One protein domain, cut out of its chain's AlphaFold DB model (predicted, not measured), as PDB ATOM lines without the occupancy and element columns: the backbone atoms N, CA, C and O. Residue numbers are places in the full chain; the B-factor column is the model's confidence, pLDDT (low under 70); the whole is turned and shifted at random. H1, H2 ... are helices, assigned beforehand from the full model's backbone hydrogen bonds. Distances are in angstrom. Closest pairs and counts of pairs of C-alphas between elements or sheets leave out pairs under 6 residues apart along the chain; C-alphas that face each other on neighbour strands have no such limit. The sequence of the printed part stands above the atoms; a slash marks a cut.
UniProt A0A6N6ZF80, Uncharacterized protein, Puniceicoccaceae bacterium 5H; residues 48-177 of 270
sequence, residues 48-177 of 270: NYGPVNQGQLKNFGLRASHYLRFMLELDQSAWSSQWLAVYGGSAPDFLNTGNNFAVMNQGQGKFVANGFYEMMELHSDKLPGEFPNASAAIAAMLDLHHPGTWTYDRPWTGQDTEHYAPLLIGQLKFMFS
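What this domain is: This is residues 48 to 177 of the 270 residues of an uncharacterized protein of Puniceicoccaceae bacterium 5H (UniProt A0A6N6ZF80). The longest helix, H1, and H3 stand side by side, their lines only 7 degrees from each other and running the same way, with H3 in the middle of the domain. H2 crosses H3 at a steep tilt, short H5 packs beside the first half of H3, and H4 makes an open V with the last residues of H3; two long loops run round the outside. The printed part has 130 residues with five named helices, H1 to H5 in chain order, and no named strand: all helix. It is compact, with a radius of gyration of the C-alphas of 14.7 A, and spans 39 by 39 by 23 A.

Where its parts are: H1, residues 54 to 71, begins at C-alpha 54 (189.848, 141.262, 209.066) and is 25.3 A long. H3, residues 106 to 122, is 24.0 A long. H2 is residues 76 to 86, 15.0 A; H4 is residues 134 to 145, 17.1 A. H5, residues 169 to 175, 9.8 A, ends at C-alpha 175 (175.565, 142.387, 205.132).

How they stand to each other: H3 is the hub. With residues 109 to 116 alone it touches H1, the same way at a shallow tilt of 7 degrees; the closest C-alphas, of Leu 57 and Gly 109, are 7.2 A apart. H2 touches H3 at 62 degrees, a steep tilt, with C-alphas of Val 86 and Gly 115 closest at 6.1 A. H4 touches H3 with residues 134 to 135 alone, closest at Glu 121 and Ala 134, whose C-alphas are 5.0 A apart. H5 touches H3 through Ala 113 and Met 175, closest C-alphas at 6.1 A. H1 and H4 are apart. In H1, H2 and H5 every O i to N i+4 pair is within hydrogen-bond range; in H3 11 of 13 are, in H4 7 of 8.

The domain as a whole: The C-alphas farthest apart, of Gly 98 and Gly 148, are 40.1 A apart. The printed part has no cut. The links H2 to H3, H3 to H4 and H4 to H5 are long. Residues 144 to 152 and 158 to 161 have pLDDT under 70.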
ATOM      1  N   ASN A  48     180.394 129.697 201.893       91.06
ATOM      2  CA  ASN A  48     179.547 130.541 202.756       91.06
ATOM      3  C   ASN A  48     179.703 130.279 204.264       91.06
ATOM      4  O   ASN A  48     179.322 131.127 205.071       91.06
ATOM      5  N   TYR A  49     180.257 129.130 204.653       94.44
ATOM      6  CA  TYR A  49     180.401 128.722 206.056       94.44
ATOM      7  C   TYR A  49     181.801 128.980 206.622       94.44
ATOM      8  O   TYR A  49     182.040 128.733 207.803       94.44
ATOM      9  N   GLY A  50     182.735 129.462 205.799       95.19
ATOM     10  CA  GLY A  50     184.072 129.823 206.253       95.19
ATOM     11  C   GLY A  50     184.046 131.057 207.163       95.19
ATOM     12  O   GLY A  50     183.240 131.963 206.926       95.19
ATOM     13  N   PRO A  51     184.909 131.123 208.193       97.06
ATOM     14  CA  PRO A  51     185.057 132.323 209.003       97.06
ATOM     15  C   PRO A  51     185.709 133.445 208.190       97.06
ATOM     16  O   PRO A  51     186.601 133.206 207.375       97.06
ATOM     17  N   VAL A  52     185.285 134.674 208.457       96.94
ATOM     18  CA  VAL A  52     185.828 135.895 207.861       96.94
ATOM     19  C   VAL A  52     187.001 136.393 208.696       96.94
ATOM     20  O   VAL A  52     186.912 136.478 209.924       96.94
ATOM     21  N   ASN A  53     188.094 136.761 208.033       97.19
ATOM     22  CA  ASN A  53     189.197 137.487 208.654       97.19
ATOM     23  C   ASN A  53     189.089 139.010 208.425       97.19
ATOM     24  O   ASN A  53     188.310 139.486 207.598       97.19
ATOM     25  N   GLN A  54     189.863 139.798 209.171       96.56
ATOM     26  CA  GLN A  54     189.848 141.262 209.066       96.56
ATOM     27  C   GLN A  54     190.217 141.772 207.678       96.56
ATOM     28  O   GLN A  54     189.614 142.737 207.226       96.56
ATOM     29  N   GLY A  55     191.178 141.141 206.999       95.69
ATOM     30  CA  GLY A  55     191.581 141.540 205.653       95.69
ATOM     31  C   GLY A  55     190.423 141.428 204.664       95.69
ATOM     32  O   GLY A  55     190.195 142.340 203.878       95.69
ATOM     33  N   GLN A  56     189.631 140.358 204.764       95.69
ATOM     34  CA  GLN A  56     188.426 140.169 203.958       95.69
ATOM     35  C   GLN A  56     187.371 141.242 204.245       95.69
ATOM     36  O   GLN A  56     186.849 141.821 203.296       95.69
ATOM     37  N   LEU A  57     187.082 141.550 205.517       96.62
ATOM     38  CA  LEU A  57     186.122 142.612 205.853       96.62
ATOM     39  C   LEU A  57     186.604 143.988 205.372       96.62
ATOM     40  O   LEU A  57     185.802 144.751 204.846       96.62
ATOM     41  N   LYS A  58     187.896 144.302 205.529       95.56
ATOM     42  CA  LYS A  58     188.475 145.570 205.063       95.56
ATOM     43  C   LYS A  58     188.403 145.702 203.548       95.56
ATOM     44  O   LYS A  58     187.963 146.735 203.071       95.56
ATOM     45  N   ASN A  59     188.761 144.654 202.806       94.00
ATOM     46  CA  ASN A  59     188.659 144.657 201.347       94.00
ATOM     47  C   ASN A  59     187.206 144.857 200.879       94.00
ATOM     48  O   ASN A  59     186.954 145.624 199.954       94.00
ATOM     49  N   PHE A  60     186.246 144.210 201.553       95.44
ATOM     50  CA  PHE A  60     184.822 144.410 201.275       95.44
ATOM     51  C   PHE A  60     184.378 145.842 201.583       95.44
ATOM     52  O   PHE A  60     183.747 146.475 200.744       95.44
ATOM     53  N   GLY A  61     184.742 146.362 202.758       96.12
ATOM     54  CA  GLY A  61     184.418 147.721 203.186       96.12
ATOM     55  C   GLY A  61     185.021 148.787 202.273       96.12
ATOM     56  O   GLY A  61     184.334 149.734 201.911       96.12
ATOM     57  N   LEU A  62     186.264 148.602 201.831       94.12
ATOM     58  CA  LEU A  62     186.925 149.508 200.899       94.12
ATOM     59  C   LEU A  62     186.154 149.579 199.578       94.12
ATOM     60  O   LEU A  62     185.684 150.646 199.199       94.12
ATOM     61  N   ARG A  63     185.906 148.443 198.924       93.44
ATOM     62  CA  ARG A  63     185.192 148.417 197.636       93.44
ATOM     63  C   ARG A  63     183.740 148.884 197.753       93.44
ATOM     64  O   ARG A  63     183.263 149.613 196.889       93.44
ATOM     65  N   ALA A  64     183.070 148.546 198.854       95.56
ATOM     66  CA  ALA A  64     181.752 149.078 199.189       95.56
ATOM     67  C   ALA A  64     181.763 150.610 199.341       95.56
ATOM     68  O   ALA A  64     180.812 151.264 198.924       95.56
ATOM     69  N   SER A  65     182.832 151.188 199.906       95.50
ATOM     70  CA  SER A  65     182.973 152.642 200.051       95.50
ATOM     71  C   SER A  65     183.137 153.348 198.715       95.50
ATOM     72  O   SER A  65     182.446 154.332 198.490       95.50
ATOM     73  N   HIS A  66     183.938 152.801 197.796       92.19
ATOM     74  CA  HIS A  66     184.066 153.352 196.443       92.19
ATOM     75  C   HIS A  66     182.758 153.256 195.668       92.19
ATOM     76  O   HIS A  66     182.308 154.253 195.109       92.19
ATOM     77  N   TYR A  67     182.104 152.091 195.712       93.75
ATOM     78  CA  TYR A  67     180.809 151.901 195.068       93.75
ATOM     79  C   TYR A  67     179.778 152.906 195.589       93.75
ATOM     80  O   TYR A  67     179.161 153.626 194.812       93.75
ATOM     81  N   LEU A  68     179.626 153.016 196.911       94.88
ATOM     82  CA  LEU A  68     178.635 153.912 197.491       94.88
ATOM     83  C   LEU A  68     178.985 155.390 197.264       94.88
ATOM     84  O   LEU A  68     178.093 156.188 196.995       94.88
ATOM     85  N   ARG A  69     180.271 155.758 197.325       94.56
ATOM     86  CA  ARG A  69     180.757 157.112 197.021       94.56
ATOM     87  C   ARG A  69     180.392 157.524 195.594       94.56
ATOM     88  O   ARG A  69     179.892 158.630 195.406       94.56
ATOM     89  N   PHE A  70     180.575 156.622 194.628       91.94
ATOM     90  CA  PHE A  70     180.172 156.828 193.238       91.94
ATOM     91  C   PHE A  70     178.659 156.972 193.092       91.94
ATOM     92  O   PHE A  70     178.188 157.983 192.577       91.94
ATOM     93  N   MET A  71     177.893 156.012 193.615       91.75
ATOM     94  CA  MET A  71     176.434 156.004 193.472       91.75
ATOM     95  C   MET A  71     175.751 157.197 194.150       91.75
ATOM     96  O   MET A  71     174.673 157.600 193.730       91.75
ATOM     97  N   LEU A  72     176.360 157.754 195.200       93.62
ATOM     98  CA  LEU A  72     175.867 158.939 195.904       93.62
ATOM     99  C   LEU A  72     176.522 160.242 195.421       93.62
ATOM    100  O   LEU A  72     176.325 161.282 196.053       93.62
ATOM    101  N   GLU A  73     177.327 160.211 194.356       93.06
ATOM    102  CA  GLU A  73     178.017 161.386 193.808       93.06
ATOM    103  C   GLU A  73     178.705 162.215 194.912       93.06
ATOM    104  O   GLU A  73     178.457 163.417 195.088       93.06
ATOM    105  N   LEU A  74     179.477 161.538 195.763       93.12
ATOM    106  CA  LEU A  74     180.224 162.164 196.850       93.12
ATOM    107  C   LEU A  74     181.686 162.273 196.446       93.12
ATOM    108  O   LEU A  74     182.316 161.281 196.099       93.12
ATOM    109  N   ASP A  75     182.254 163.469 196.558       91.62
ATOM    110  CA  ASP A  75     183.706 163.587 196.540       91.62
ATOM    111  C   ASP A  75     184.308 162.965 197.813       91.62
ATOM    112  O   ASP A  75     183.622 162.684 198.807       91.62
ATOM    113  N   GLN A  76     185.618 162.744 197.801       89.19
ATOM    114  CA  GLN A  76     186.309 162.123 198.924       89.19
ATOM    115  C   GLN A  76     186.220 162.925 200.230       89.19
ATOM    116  O   GLN A  76     186.181 162.341 201.318       89.19
ATOM    117  N   SER A  77     186.216 164.256 200.154       92.00
ATOM    118  CA  SER A  77     186.169 165.123 201.335       92.00
ATOM    119  C   SER A  77     184.802 165.027 202.015       92.00
ATOM    120  O   SER A  77     184.704 164.841 203.237       92.00
ATOM    121  N   ALA A  78     183.737 165.067 201.214       94.94
ATOM    122  CA  ALA A  78     182.368 164.833 201.644       94.94
ATOM    123  C   ALA A  78     182.227 163.430 202.243       94.94
ATOM    124  O   ALA A  78     181.779 163.311 203.384       94.94
ATOM    125  N   TRP A  79     182.706 162.398 201.537       95.19
ATOM    126  CA  TRP A  79     182.703 161.021 202.032       95.19
ATOM    127  C   TRP A  79     183.409 160.904 203.384       95.19
ATOM    128  O   TRP A  79     182.803 160.469 204.356       95.19
ATOM    129  N   SER A  80     184.664 161.342 203.484       94.25
ATOM    130  CA  SER A  80     185.487 161.175 204.688       94.25
ATOM    131  C   SER A  80     184.900 161.893 205.901       94.25
ATOM    132  O   SER A  80     184.861 161.336 207.001       94.25
ATOM    133  N   SER A  81     184.416 163.124 205.712       96.19
ATOM    134  CA  SER A  81     183.821 163.910 206.799       96.19
ATOM    135  C   SER A  81     182.509 163.301 207.305       96.19
ATOM    136  O   SER A  81     182.293 163.229 208.518       96.19
ATOM    137  N   GLN A  82     181.659 162.811 206.402       96.81
ATOM    138  CA  GLN A  82     180.377 162.192 206.745       96.81
ATOM    139  C   GLN A  82     180.554 160.780 207.300       96.81
ATOM    140  O   GLN A  82     179.948 160.452 208.317       96.81
ATOM    141  N   TRP A  83     181.451 159.982 206.717       96.31
ATOM    142  CA  TRP A  83     181.838 158.668 207.229       96.31
ATOM    143  C   TRP A  83     182.340 158.777 208.669       96.31
ATOM    144  O   TRP A  83     181.894 158.046 209.547       96.31
ATOM    145  N   LEU A  84     183.196 159.759 208.962       96.69
ATOM    146  CA  LEU A  84     183.651 160.019 210.327       96.69
ATOM    147  C   LEU A  84     182.504 160.418 211.270       96.69
ATOM    148  O   LEU A  84     182.479 159.981 212.426       96.69
ATOM    149  N   ALA A  85     181.557 161.228 210.787       96.31
ATOM    150  CA  ALA A  85     180.394 161.664 211.555       96.31
ATOM    151  C   ALA A  85     179.450 160.500 211.902       96.31
ATOM    152  O   ALA A  85     179.003 160.414 213.046       96.31
ATOM    153  N   VAL A  86     179.225 159.570 210.966       94.75
ATOM    154  CA  VAL A  86     178.431 158.342 211.170       94.75
ATOM    155  C   VAL A  86     178.952 157.515 212.353       94.75
ATOM    156  O   VAL A  86     178.168 156.936 213.102       94.75
ATOM    157  N   TYR A  87     180.267 157.520 212.591       94.38
ATOM    158  CA  TYR A  87     180.900 156.808 213.707       94.38
ATOM    159  C   TYR A  87     181.230 157.689 214.920       94.38
ATOM    160  O   TYR A  87     182.011 157.283 215.784       94.38
ATOM    161  N   GLY A  88     180.688 158.907 215.000       94.94
ATOM    162  CA  GLY A  88     180.921 159.802 216.136       94.94
ATOM    163  C   GLY A  88     182.395 160.172 216.348       94.94
ATOM    164  O   GLY A  88     182.812 160.381 217.487       94.94
ATOM    165  N   GLY A  89     183.193 160.233 215.276       93.50
ATOM    166  CA  GLY A  89     184.601 160.643 215.332       93.50
ATOM    167  C   GLY A  89     185.633 159.512 215.299       93.50
ATOM    168  O   GLY A  89     186.823 159.804 215.385       93.50
ATOM    169  N   SER A  90     185.227 158.244 215.168       93.44
ATOM    170  CA  SER A  90     186.161 157.107 215.069       93.44
ATOM    171  C   SER A  90     185.676 156.046 214.080       93.44
ATOM    172  O   SER A  90     185.169 154.995 214.475       93.44
ATOM    173  N   ALA A  91     185.850 156.314 212.787       94.81
ATOM    174  CA  ALA A  91     185.439 155.399 211.728       94.81
ATOM    175  C   ALA A  91     186.415 154.216 211.529       94.81
ATOM    176  O   ALA A  91     187.601 154.337 211.847       94.81
ATOM    177  N   PRO A  92     185.944 153.075 210.986       94.50
ATOM    178  CA  PRO A  92     186.817 151.994 210.537       94.50
ATOM    179  C   PRO A  92     187.823 152.473 209.483       94.50
ATOM    180  O   PRO A  92     187.441 153.128 208.514       94.50
ATOM    181  N   ASP A  93     189.090 152.091 209.657       93.19
ATOM    182  CA  ASP A  93     190.165 152.294 208.681       93.19
ATOM    183  C   ASP A  93     190.389 150.999 207.883       93.19
ATOM    184  O   ASP A  93     190.843 149.980 208.421       93.19
ATOM    185  N   PHE A  94     190.038 151.037 206.598       92.69
ATOM    186  CA  PHE A  94     190.160 149.896 205.692       92.69
ATOM    187  C   PHE A  94     191.562 149.736 205.087       92.69
ATOM    188  O   PHE A  94     191.876 148.653 204.596       92.69
ATOM    189  N   LEU A  95     192.411 150.765 205.158       88.81
ATOM    190  CA  LEU A  95     193.757 150.765 204.573       88.81
ATOM    191  C   LEU A  95     194.822 150.271 205.558       88.81
ATOM    192  O   LEU A  95     195.918 149.870 205.162       88.81
ATOM    193  N   ASN A  96     194.501 150.237 206.851       89.75
ATOM    194  CA  ASN A  96     195.381 149.672 207.862       89.75
ATOM    195  C   ASN A  96     195.715 148.196 207.562       89.75
ATOM    196  O   ASN A  96     194.823 147.354 207.452       89.75
ATOM    197  N   THR A  97     196.999 147.838 207.525       90.50
ATOM    198  CA  THR A  97     197.463 146.467 207.224       90.50
ATOM    199  C   THR A  97     197.559 145.546 208.448       90.50
ATOM    200  O   THR A  97     197.780 144.338 208.325       90.50
ATOM    201  N   GLY A  98     197.369 146.084 209.650       92.88
ATOM    202  CA  GLY A  98     197.411 145.347 210.905       92.88
ATOM    203  C   GLY A  98     196.263 144.348 211.043       92.88
ATOM    204  O   GLY A  98     195.125 144.618 210.666       92.88
ATOM    205  N   ASN A  99     196.556 143.194 211.647       94.31
ATOM    206  CA  ASN A  99     195.581 142.163 212.019       94.31
ATOM    207  C   ASN A  99     194.772 141.542 210.866       94.31
ATOM    208  O   ASN A  99     193.775 140.888 211.141       94.31
ATOM    209  N   ASN A 100     195.202 141.645 209.604       95.25
ATOM    210  CA  ASN A 100     194.441 141.140 208.447       95.25
ATOM    211  C   ASN A 100     194.074 139.641 208.508       95.25
ATOM    212  O   ASN A 100     193.091 139.227 207.903       95.25
ATOM    213  N   PHE A 101     194.805 138.832 209.277       96.31
ATOM    214  CA  PHE A 101     194.527 137.400 209.455       96.31
ATOM    215  C   PHE A 101     193.668 137.075 210.688       96.31
ATOM    216  O   PHE A 101     193.315 135.917 210.900       96.31
ATOM    217  N   ALA A 102     193.340 138.069 211.517       97.06
ATOM    218  CA  ALA A 102     192.518 137.863 212.702       97.06
ATOM    219  C   ALA A 102     191.068 137.573 212.303       97.06
ATOM    220  O   ALA A 102     190.504 138.269 211.459       97.06
ATOM    221  N   VAL A 103     190.463 136.563 212.930       97.75
ATOM    222  CA  VAL A 103     189.044 136.232 212.740       97.75
ATOM    223  C   VAL A 103     188.179 137.372 213.268       97.75
ATOM    224  O   VAL A 103     188.443 137.915 214.342       97.75
ATOM    225  N   MET A 104     187.138 137.712 212.513       97.25
ATOM    226  CA  MET A 104     186.158 138.722 212.890       97.25
ATOM    227  C   MET A 104     184.949 138.103 213.564       97.25
ATOM    228  O   MET A 104     184.517 137.008 213.203       97.25
ATOM    229  N   ASN A 105     184.381 138.823 214.528       96.81
ATOM    230  CA  ASN A 105     183.079 138.483 215.083       96.81
ATOM    231  C   ASN A 105     181.949 139.209 214.338       96.81
ATOM    232  O   ASN A 105     182.167 140.211 213.647       96.81
ATOM    233  N   GLN A 106     180.723 138.706 214.471       94.62
ATOM    234  CA  GLN A 106     179.569 139.292 213.792       94.62
ATOM    235  C   GLN A 106     179.301 140.734 214.239       94.62
ATOM    236  O   GLN A 106     178.820 141.525 213.438       94.62
ATOM    237  N   GLY A 107     179.591 141.094 215.492       94.56
ATOM    238  CA  GLY A 107     179.426 142.456 216.002       94.56
ATOM    239  C   GLY A 107     180.279 143.466 215.238       94.56
ATOM    240  O   GLY A 107     179.778 144.516 214.851       94.56
ATOM    241  N   GLN A 108     181.532 143.119 214.943       95.62
ATOM    242  CA  GLN A 108     182.431 143.947 214.142       95.62
ATOM    243  C   GLN A 108     181.958 144.059 212.688       95.62
ATOM    244  O   GLN A 108     181.971 145.153 212.134       95.62
ATOM    245  N   GLY A 109     181.496 142.956 212.086       96.06
ATOM    246  CA  GLY A 109     180.899 142.980 210.745       96.06
ATOM    247  C   GLY A 109     179.683 143.905 210.670       96.06
ATOM    248  O   GLY A 109     179.627 144.775 209.807       96.06
ATOM    249  N   LYS A 110     178.758 143.779 211.631       94.44
ATOM    250  CA  LYS A 110     177.554 144.622 211.745       94.44
ATOM    251  C   LYS A 110     177.902 146.086 211.974       94.44
ATOM    252  O   LYS A 110     177.261 146.944 211.389       94.44
ATOM    253  N   PHE A 111     178.904 146.371 212.806       94.75
ATOM    254  CA  PHE A 111     179.360 147.737 213.058       94.75
ATOM    255  C   PHE A 111     179.842 148.410 211.772       94.75
ATOM    256  O   PHE A 111     179.380 149.501 211.459       94.75
ATOM    257  N   VAL A 112     180.704 147.732 211.004       96.44
ATOM    258  CA  VAL A 112     181.203 148.242 209.717       96.44
ATOM    259  C   VAL A 112     180.070 148.382 208.703       96.44
ATOM    260  O   VAL A 112     179.950 149.417 208.053       96.44
ATOM    261  N   ALA A 113     179.234 147.349 208.576       95.62
ATOM    262  CA  ALA A 113     178.115 147.360 207.649       95.62
ATOM    263  C   ALA A 113     177.154 148.508 207.976       95.62
ATOM    264  O   ALA A 113     176.790 149.240 207.066       95.62
ATOM    265  N   ASN A 114     176.818 148.732 209.255       93.38
ATOM    266  CA  ASN A 114     175.881 149.777 209.670       93.38
ATOM    267  C   ASN A 114     176.252 151.142 209.104       93.38
ATOM    268  O   ASN A 114     175.368 151.819 208.598       93.38
ATOM    269  N   GLY A 115     177.536 151.513 209.110       95.62
ATOM    270  CA  GLY A 115     177.943 152.807 208.575       95.62
ATOM    271  C   GLY A 115     177.546 153.021 207.112       95.62
ATOM    272  O   GLY A 115     177.151 154.124 206.754       95.62
ATOM    273  N   PHE A 116     177.576 151.981 206.272       96.06
ATOM    274  CA  PHE A 116     177.136 152.089 204.872       96.06
ATOM    275  C   PHE A 116     175.640 152.357 204.759       96.06
ATOM    276  O   PHE A 116     175.211 153.157 203.932       96.06
ATOM    277  N   TYR A 117     174.841 151.727 205.615       94.25
ATOM    278  CA  TYR A 117     173.408 151.972 205.618       94.25
ATOM    279  C   TYR A 117     173.054 153.356 206.170       94.25
ATOM    280  O   TYR A 117     172.181 154.013 205.613       94.25
ATOM    281  N   GLU A 118     173.763 153.833 207.197       94.75
ATOM    282  CA  GLU A 118     173.622 155.216 207.678       94.75
ATOM    283  C   GLU A 118     173.994 156.222 206.577       94.75
ATOM    284  O   GLU A 118     173.323 157.237 206.422       94.75
ATOM    285  N   MET A 119     175.022 155.935 205.764       96.06
ATOM    286  CA  MET A 119     175.369 156.772 204.607       96.06
ATOM    287  C   MET A 119     174.254 156.790 203.554       96.06
ATOM    288  O   MET A 119     173.927 157.859 203.044       96.06
ATOM    289  N   MET A 120     173.636 155.644 203.248       94.12
ATOM    290  CA  MET A 120     172.480 155.594 202.338       94.12
ATOM    291  C   MET A 120     171.282 156.382 202.882       94.12
ATOM    292  O   MET A 120     170.591 157.052 202.120       94.12
ATOM    293  N   GLU A 121     171.027 156.320 204.189       93.25
ATOM    294  CA  GLU A 121     169.964 157.096 204.837       93.25
ATOM    295  C   GLU A 121     170.243 158.597 204.806       93.25
ATOM    296  O   GLU A 121     169.356 159.380 204.449       93.25
ATOM    297  N   LEU A 122     171.480 158.987 205.122       95.19
ATOM    298  CA  LEU A 122     171.934 160.373 205.104       95.19
ATOM    299  C   LEU A 122     171.788 161.015 203.717       95.19
ATOM    300  O   LEU A 122     171.449 162.191 203.642       95.19
ATOM    301  N   HIS A 123     172.005 160.238 202.652       94.69
ATOM    302  CA  HIS A 123     171.953 160.680 201.250       94.69
ATOM    303  C   HIS A 123     170.783 160.074 200.482       94.69
ATOM    304  O   HIS A 123     170.879 159.786 199.288       94.69
ATOM    305  N   SER A 124     169.663 159.855 201.167       93.56
ATOM    306  CA  SER A 124     168.473 159.273 200.541       93.56
ATOM    307  C   SER A 124     167.920 160.103 199.372       93.56
ATOM    308  O   SER A 124     167.224 159.555 198.522       93.56
ATOM    309  N   ASP A 125     168.253 161.395 199.297       93.25
ATOM    310  CA  ASP A 125     167.929 162.316 198.203       93.25
ATOM    311  C   ASP A 125     168.743 162.078 196.922       93.25
ATOM    312  O   ASP A 125     168.317 162.501 195.847       93.25
ATOM    313  N   LYS A 126     169.885 161.394 197.034       92.62
ATOM    314  CA  LYS A 126     170.779 161.067 195.917       92.62
ATOM    315  C   LYS A 126     170.648 159.631 195.426       92.62
ATOM    316  O   LYS A 126     171.340 159.238 194.491       92.62
ATOM    317  N   LEU A 127     169.798 158.829 196.062       90.19
ATOM    318  CA  LEU A 127     169.581 157.462 195.616       90.19
ATOM    319  C   LEU A 127     168.983 157.457 194.196       90.19
ATOM    320  O   LEU A 127     168.201 158.349 193.851       90.19
ATOM    321  N   PRO A 128     169.317 156.445 193.374       85.81
ATOM    322  CA  PRO A 128     168.708 156.268 192.062       85.81
ATOM    323  C   PRO A 128     167.182 156.332 192.155       85.81
ATOM    324  O   PRO A 128     166.602 155.812 193.104       85.81
ATOM    325  N   GLY A 129     166.517 156.919 191.155       82.56
ATOM    326  CA  GLY A 129     165.070 157.192 191.198       82.56
ATOM    327  C   GLY A 129     164.160 155.966 191.380       82.56
ATOM    328  O   GLY A 129     162.974 156.120 191.663       82.56
ATOM    329  N   GLU A 130     164.704 154.755 191.246       83.94
ATOM    330  CA  GLU A 130     164.041 153.489 191.580       83.94
ATOM    331  C   GLU A 130     163.838 153.312 193.099       83.94
ATOM    332  O   GLU A 130     162.935 152.589 193.527       83.94
ATOM    333  N   PHE A 131     164.616 154.027 193.916       85.75
ATOM    334  CA  PHE A 131     164.591 153.984 195.373       85.75
ATOM    335  C   PHE A 131     164.119 155.328 195.948       85.75
ATOM    336  O   PHE A 131     164.914 156.247 196.124       85.75
ATOM    337  N   PRO A 132     162.832 155.468 196.315       83.06
ATOM    338  CA  PRO A 132     162.301 156.726 196.848       83.06
ATOM    339  C   PRO A 132     162.895 157.138 198.207       83.06
ATOM    340  O   PRO A 132     162.629 158.242 198.678       83.06
ATOM    341  N   ASN A 133     163.603 156.233 198.883       83.94
ATOM    342  CA  ASN A 133     164.342 156.460 200.121       83.94
ATOM    343  C   ASN A 133     165.250 155.253 200.415       83.94
ATOM    344  O   ASN A 133     165.125 154.195 199.793       83.94
ATOM    345  N   ALA A 134     166.122 155.391 201.417       83.88
ATOM    346  CA  ALA A 134     167.015 154.319 201.843       83.88
ATOM    347  C   ALA A 134     166.262 153.064 202.299       83.88
ATOM    348  O   ALA A 134     166.677 151.961 201.965       83.88
ATOM    349  N   SER A 135     165.122 153.198 202.984       82.12
ATOM    350  CA  SER A 135     164.317 152.040 203.388       82.12
ATOM    351  C   SER A 135     163.829 151.226 202.188       82.12
ATOM    352  O   SER A 135     163.783 150.006 202.276       82.12
ATOM    353  N   ALA A 136     163.509 151.865 201.058       82.50
ATOM    354  CA  ALA A 136     163.136 151.176 199.826       82.50
ATOM    355  C   ALA A 136     164.333 150.480 199.160       82.50
ATOM    356  O   ALA A 136     164.184 149.346 198.714       82.50
ATOM    357  N   ALA A 137     165.515 151.108 199.146       81.94
ATOM    358  CA  ALA A 137     166.751 150.469 198.674       81.94
ATOM    359  C   ALA A 137     167.114 149.242 199.523       81.94
ATOM    360  O   ALA A 137     167.402 148.163 199.007       81.94
ATOM    361  N   ILE A 138     167.015 149.382 200.845       81.06
ATOM    362  CA  ILE A 138     167.235 148.292 201.792       81.06
ATOM    363  C   ILE A 138     166.181 147.202 201.596       81.06
ATOM    364  O   ILE A 138     166.533 146.032 201.521       81.06
ATOM    365  N   ALA A 139     164.902 147.559 201.473       77.56
ATOM    366  CA  ALA A 139     163.832 146.592 201.252       77.56
ATOM    367  C   ALA A 139     164.028 145.811 199.947       77.56
ATOM    368  O   ALA A 139     163.881 144.595 199.963       77.56
ATOM    369  N   ALA A 140     164.428 146.471 198.856       77.06
ATOM    370  CA  ALA A 140     164.724 145.811 197.586       77.06
ATOM    371  C   ALA A 140     165.877 144.801 197.713       77.06
ATOM    372  O   ALA A 140     165.782 143.681 197.211       77.06
ATOM    373  N   MET A 141     166.930 145.156 198.458       76.69
ATOM    374  CA  MET A 141     168.017 144.234 198.791       76.69
ATOM    375  C   MET A 141     167.522 143.032 199.610       76.69
ATOM    376  O   MET A 141     167.930 141.896 199.356       76.69
ATOM    377  N   LEU A 142     166.671 143.265 200.614       72.38
ATOM    378  CA  LEU A 142     166.129 142.187 201.441       72.38
ATOM    379  C   LEU A 142     165.208 141.277 200.612       72.38
ATOM    380  O   LEU A 142     165.326 140.062 200.725       72.38
ATOM    381  N   ASP A 143     164.367 141.821 199.732       70.19
ATOM    382  CA  ASP A 143     163.467 141.045 198.864       70.19
ATOM    383  C   ASP A 143     164.224 140.140 197.879       70.19
ATOM    384  O   ASP A 143     163.778 139.023 197.607       70.19
ATOM    385  N   LEU A 144     165.394 140.567 197.384       66.44
ATOM    386  CA  LEU A 144     166.222 139.758 196.480       66.44
ATOM    387  C   LEU A 144     166.757 138.482 197.158       66.44
ATOM    388  O   LEU A 144     167.014 137.472 196.498       66.44
ATOM    389  N   HIS A 145     166.931 138.513 198.481       63.50
ATOM    390  CA  HIS A 145     167.661 137.477 199.210       63.50
ATOM    391  C   HIS A 145     166.872 136.814 200.352       63.50
ATOM    392  O   HIS A 145     167.385 135.861 200.943       63.50
ATOM    393  N   HIS A 146     165.644 137.254 200.668       63.56
ATOM    394  CA  HIS A 146     164.898 136.779 201.841       63.56
ATOM    395  C   HIS A 146     163.416 136.443 201.615       63.56
ATOM    396  O   HIS A 146     162.776 136.905 200.675       63.56
ATOM    397  N   PRO A 147     162.829 135.617 202.508       55.25
ATOM    398  CA  PRO A 147     161.387 135.409 202.555       55.25
ATOM    399  C   PRO A 147     160.679 136.717 202.938       55.25
ATOM    400  O   PRO A 147     161.086 137.369 203.899       55.25
ATOM    401  N   GLY A 148     159.589 137.053 202.237       58.81
ATOM    402  CA  GLY A 148     158.826 138.315 202.345       58.81
ATOM    403  C   GLY A 148     158.138 138.617 203.690       58.81
ATOM    404  O   GLY A 148     157.117 139.293 203.730       58.81
ATOM    405  N   THR A 149     158.651 138.086 204.800       60.91
ATOM    406  CA  THR A 149     158.186 138.315 206.176       60.91
ATOM    407  C   THR A 149     159.189 139.094 207.024       60.91
ATOM    408  O   THR A 149     159.031 139.167 208.246       60.91
ATOM    409  N   TRP A 150     160.256 139.629 206.431       63.44
ATOM    410  CA  TRP A 150     161.250 140.371 207.192       63.44
ATOM    411  C   TRP A 150     160.789 141.798 207.478       63.44
ATOM    412  O   TRP A 150     160.369 142.523 206.588       63.44
ATOM    413  N   THR A 151     160.822 142.173 208.755       61.97
ATOM    414  CA  THR A 151     160.226 143.411 209.295       61.97
ATOM    415  C   THR A 151     161.284 144.389 209.805       61.97
ATOM    416  O   THR A 151     160.993 145.265 210.612       61.97
ATOM    417  N   TYR A 152     162.529 144.198 209.381       63.59
ATOM    418  CA  TYR A 152     163.718 144.755 210.006       63.59
ATOM    419  C   TYR A 152     164.407 145.763 209.081       63.59
ATOM    420  O   TYR A 152     164.680 145.444 207.928       63.59
ATOM    421  N   ASP A 153     164.748 146.942 209.613       72.19
ATOM    422  CA  ASP A 153     165.395 148.044 208.869       72.19
ATOM    423  C   ASP A 153     166.845 147.742 208.469       72.19
ATOM    424  O   ASP A 153     167.450 148.432 207.650       72.19
ATOM    425  N   ARG A 154     167.440 146.720 209.089       82.50
ATOM    426  CA  ARG A 154     168.782 146.237 208.772       82.50
ATOM    427  C   ARG A 154     168.786 144.714 208.703       82.50
ATOM    428  O   ARG A 154     168.117 144.081 209.530       82.50
ATOM    429  N   PRO A 155     169.653 144.128 207.858       73.25
ATOM    430  CA  PRO A 155     169.762 142.681 207.682       73.25
ATOM    431  C   PRO A 155     170.080 141.885 208.963       73.25
ATOM    432  O   PRO A 155     169.927 140.667 209.020       73.25
ATOM    433  N   TRP A 156     170.539 142.566 210.012       79.25
ATOM    434  CA  TRP A 156     170.915 141.975 211.293       79.25
ATOM    435  C   TRP A 156     170.133 142.526 212.489       79.25
ATOM    436  O   TRP A 156     170.600 142.364 213.611       79.25
ATOM    437  N   THR A 157     169.001 143.207 212.307       70.25
ATOM    438  CA  THR A 157     168.172 143.622 213.459       70.25
ATOM    439  C   THR A 157     167.266 142.465 213.919       70.25
ATOM    440  O   THR A 157     166.838 141.649 213.108       70.25
ATOM    441  N   GLY A 158     167.071 142.305 215.237       67.81
ATOM    442  CA  GLY A 158     166.334 141.177 215.841       67.81
ATOM    443  C   GLY A 158     166.873 140.731 217.212       67.81
ATOM    444  O   GLY A 158     167.954 141.147 217.626       67.81
ATOM    445  N   GLN A 159     166.112 139.894 217.933       51.81
ATOM    446  CA  GLN A 159     166.405 139.485 219.326       51.81
ATOM    447  C   GLN A 159     167.549 138.455 219.480       51.81
ATOM    448  O   GLN A 159     168.031 138.279 220.592       51.81
ATOM    449  N   ASP A 160     168.054 137.853 218.397       61.41
ATOM    450  CA  ASP A 160     169.053 136.765 218.446       61.41
ATOM    451  C   ASP A 160     170.325 137.083 217.643       61.41
ATOM    452  O   ASP A 160     170.763 136.335 216.768       61.41
ATOM    453  N   THR A 161     170.931 138.241 217.895       65.88
ATOM    454  CA  THR A 161     172.140 138.643 217.172       65.88
ATOM    455  C   THR A 161     173.393 138.204 217.925       65.88
ATOM    456  O   THR A 161     173.830 138.832 218.883       65.88
ATOM    457  N   GLU A 162     174.019 137.113 217.482       81.88
ATOM    458  CA  GLU A 162     175.254 136.601 218.090       81.88
ATOM    459  C   GLU A 162     176.458 137.527 217.820       81.88
ATOM    460  O   GLU A 162     177.284 137.263 216.955       81.88
ATOM    461  N   HIS A 163     176.603 138.632 218.557       88.81
ATOM    462  CA  HIS A 163     177.673 139.618 218.323       88.81
ATOM    463  C   HIS A 163     179.093 139.056 218.485       88.81
ATOM    464  O   HIS A 163     180.017 139.539 217.837       88.81
ATOM    465  N   TYR A 164     179.271 138.047 219.337       93.12
ATOM    466  CA  TYR A 164     180.586 137.482 219.658       93.12
ATOM    467  C   TYR A 164     180.921 136.211 218.874       93.12
ATOM    468  O   TYR A 164     182.055 135.738 218.948       93.12
ATOM    469  N   ALA A 165     179.966 135.656 218.124       94.62
ATOM    470  CA  ALA A 165     180.237 134.517 217.261       94.62
ATOM    471  C   ALA A 165     181.116 134.942 216.074       94.62
ATOM    472  O   ALA A 165     181.057 136.108 215.665       94.62
ATOM    473  N   PRO A 166     181.918 134.027 215.500       96.75
ATOM    474  CA  PRO A 166     182.633 134.293 214.260       96.75
ATOM    475  C   PRO A 166     181.677 134.770 213.164       96.75
ATOM    476  O   PRO A 166     180.589 134.220 212.988       96.75
ATOM    477  N   LEU A 167     182.096 135.795 212.429       95.75
ATOM    478  CA  LEU A 167     181.421 136.230 211.217       95.75
ATOM    479  C   LEU A 167     181.700 135.206 210.117       95.75
ATOM    480  O   LEU A 167     182.859 134.910 209.830       95.75
ATOM    481  N   LEU A 168     180.650 134.670 209.502       95.56
ATOM    482  CA  LEU A 168     180.768 133.739 208.379       95.56
ATOM    483  C   LEU A 168     180.735 134.486 207.042       95.56
ATOM    484  O   LEU A 168     180.101 135.535 206.925       95.56
ATOM    485  N   ILE A 169     181.368 133.931 206.008       94.12
ATOM    486  CA  ILE A 169     181.426 134.540 204.669       94.12
ATOM    487  C   ILE A 169     180.021 134.795 204.115       94.12
ATOM    488  O   ILE A 169     179.773 135.860 203.564       94.12
ATOM    489  N   GLY A 170     179.076 133.868 204.303       91.19
ATOM    490  CA  GLY A 170     177.686 134.064 203.886       91.19
ATOM    491  C   GLY A 170     177.011 135.240 204.600       91.19
ATOM    492  O   GLY A 170     176.257 135.976 203.977       91.19
ATOM    493  N   GLN A 171     177.332 135.467 205.878       92.00
ATOM    494  CA  GLN A 171     176.821 136.614 206.635       92.00
ATOM    495  C   GLN A 171     177.457 137.923 206.163       92.00
ATOM    496  O   GLN A 171     176.752 138.915 206.045       92.00
ATOM    497  N   LEU A 172     178.762 137.932 205.868       94.31
ATOM    498  CA  LEU A 172     179.435 139.097 205.289       94.31
ATOM    499  C   LEU A 172     178.818 139.465 203.940       94.31
ATOM    500  O   LEU A 172     178.419 140.605 203.746       94.31
ATOM    501  N   LYS A 173     178.694 138.483 203.041       91.56
ATOM    502  CA  LYS A 173     178.032 138.646 201.742       91.56
ATOM    503  C   LYS A 173     176.663 139.295 201.919       91.56
ATOM    504  O   LYS A 173     176.346 140.297 201.297       91.56
ATOM    505  N   PHE A 174     175.890 138.750 202.842       88.81
ATOM    506  CA  PHE A 174     174.556 139.229 203.115       88.81
ATOM    507  C   PHE A 174     174.509 140.645 203.741       88.81
ATOM    508  O   PHE A 174     173.622 141.432 203.441       88.81
ATOM    509  N   MET A 175     175.484 141.028 204.571       91.50
ATOM    510  CA  MET A 175     175.565 142.387 205.132       91.50
ATOM    511  C   MET A 175     175.845 143.464 204.074       91.50
ATOM    512  O   MET A 175     175.435 144.610 204.260       91.50
ATOM    513  N   PHE A 176     176.531 143.100 202.989       93.12
ATOM    514  CA  PHE A 176     176.969 144.003 201.921       93.12
ATOM    515  C   PHE A 176     176.262 143.734 200.584       93.12
ATOM    516  O   PHE A 176     176.790 144.067 199.526       93.12
ATOM    517  N   SER A 177     175.082 143.114 200.601       90.38
ATOM    518  CA  SER A 177     174.342 142.774 199.379       90.38
ATOM    519  C   SER A 177     173.537 143.934 198.792       90.38
ATOM    520  O   SER A 177     172.744 143.706 197.887       90.38
TER     521      SER A 177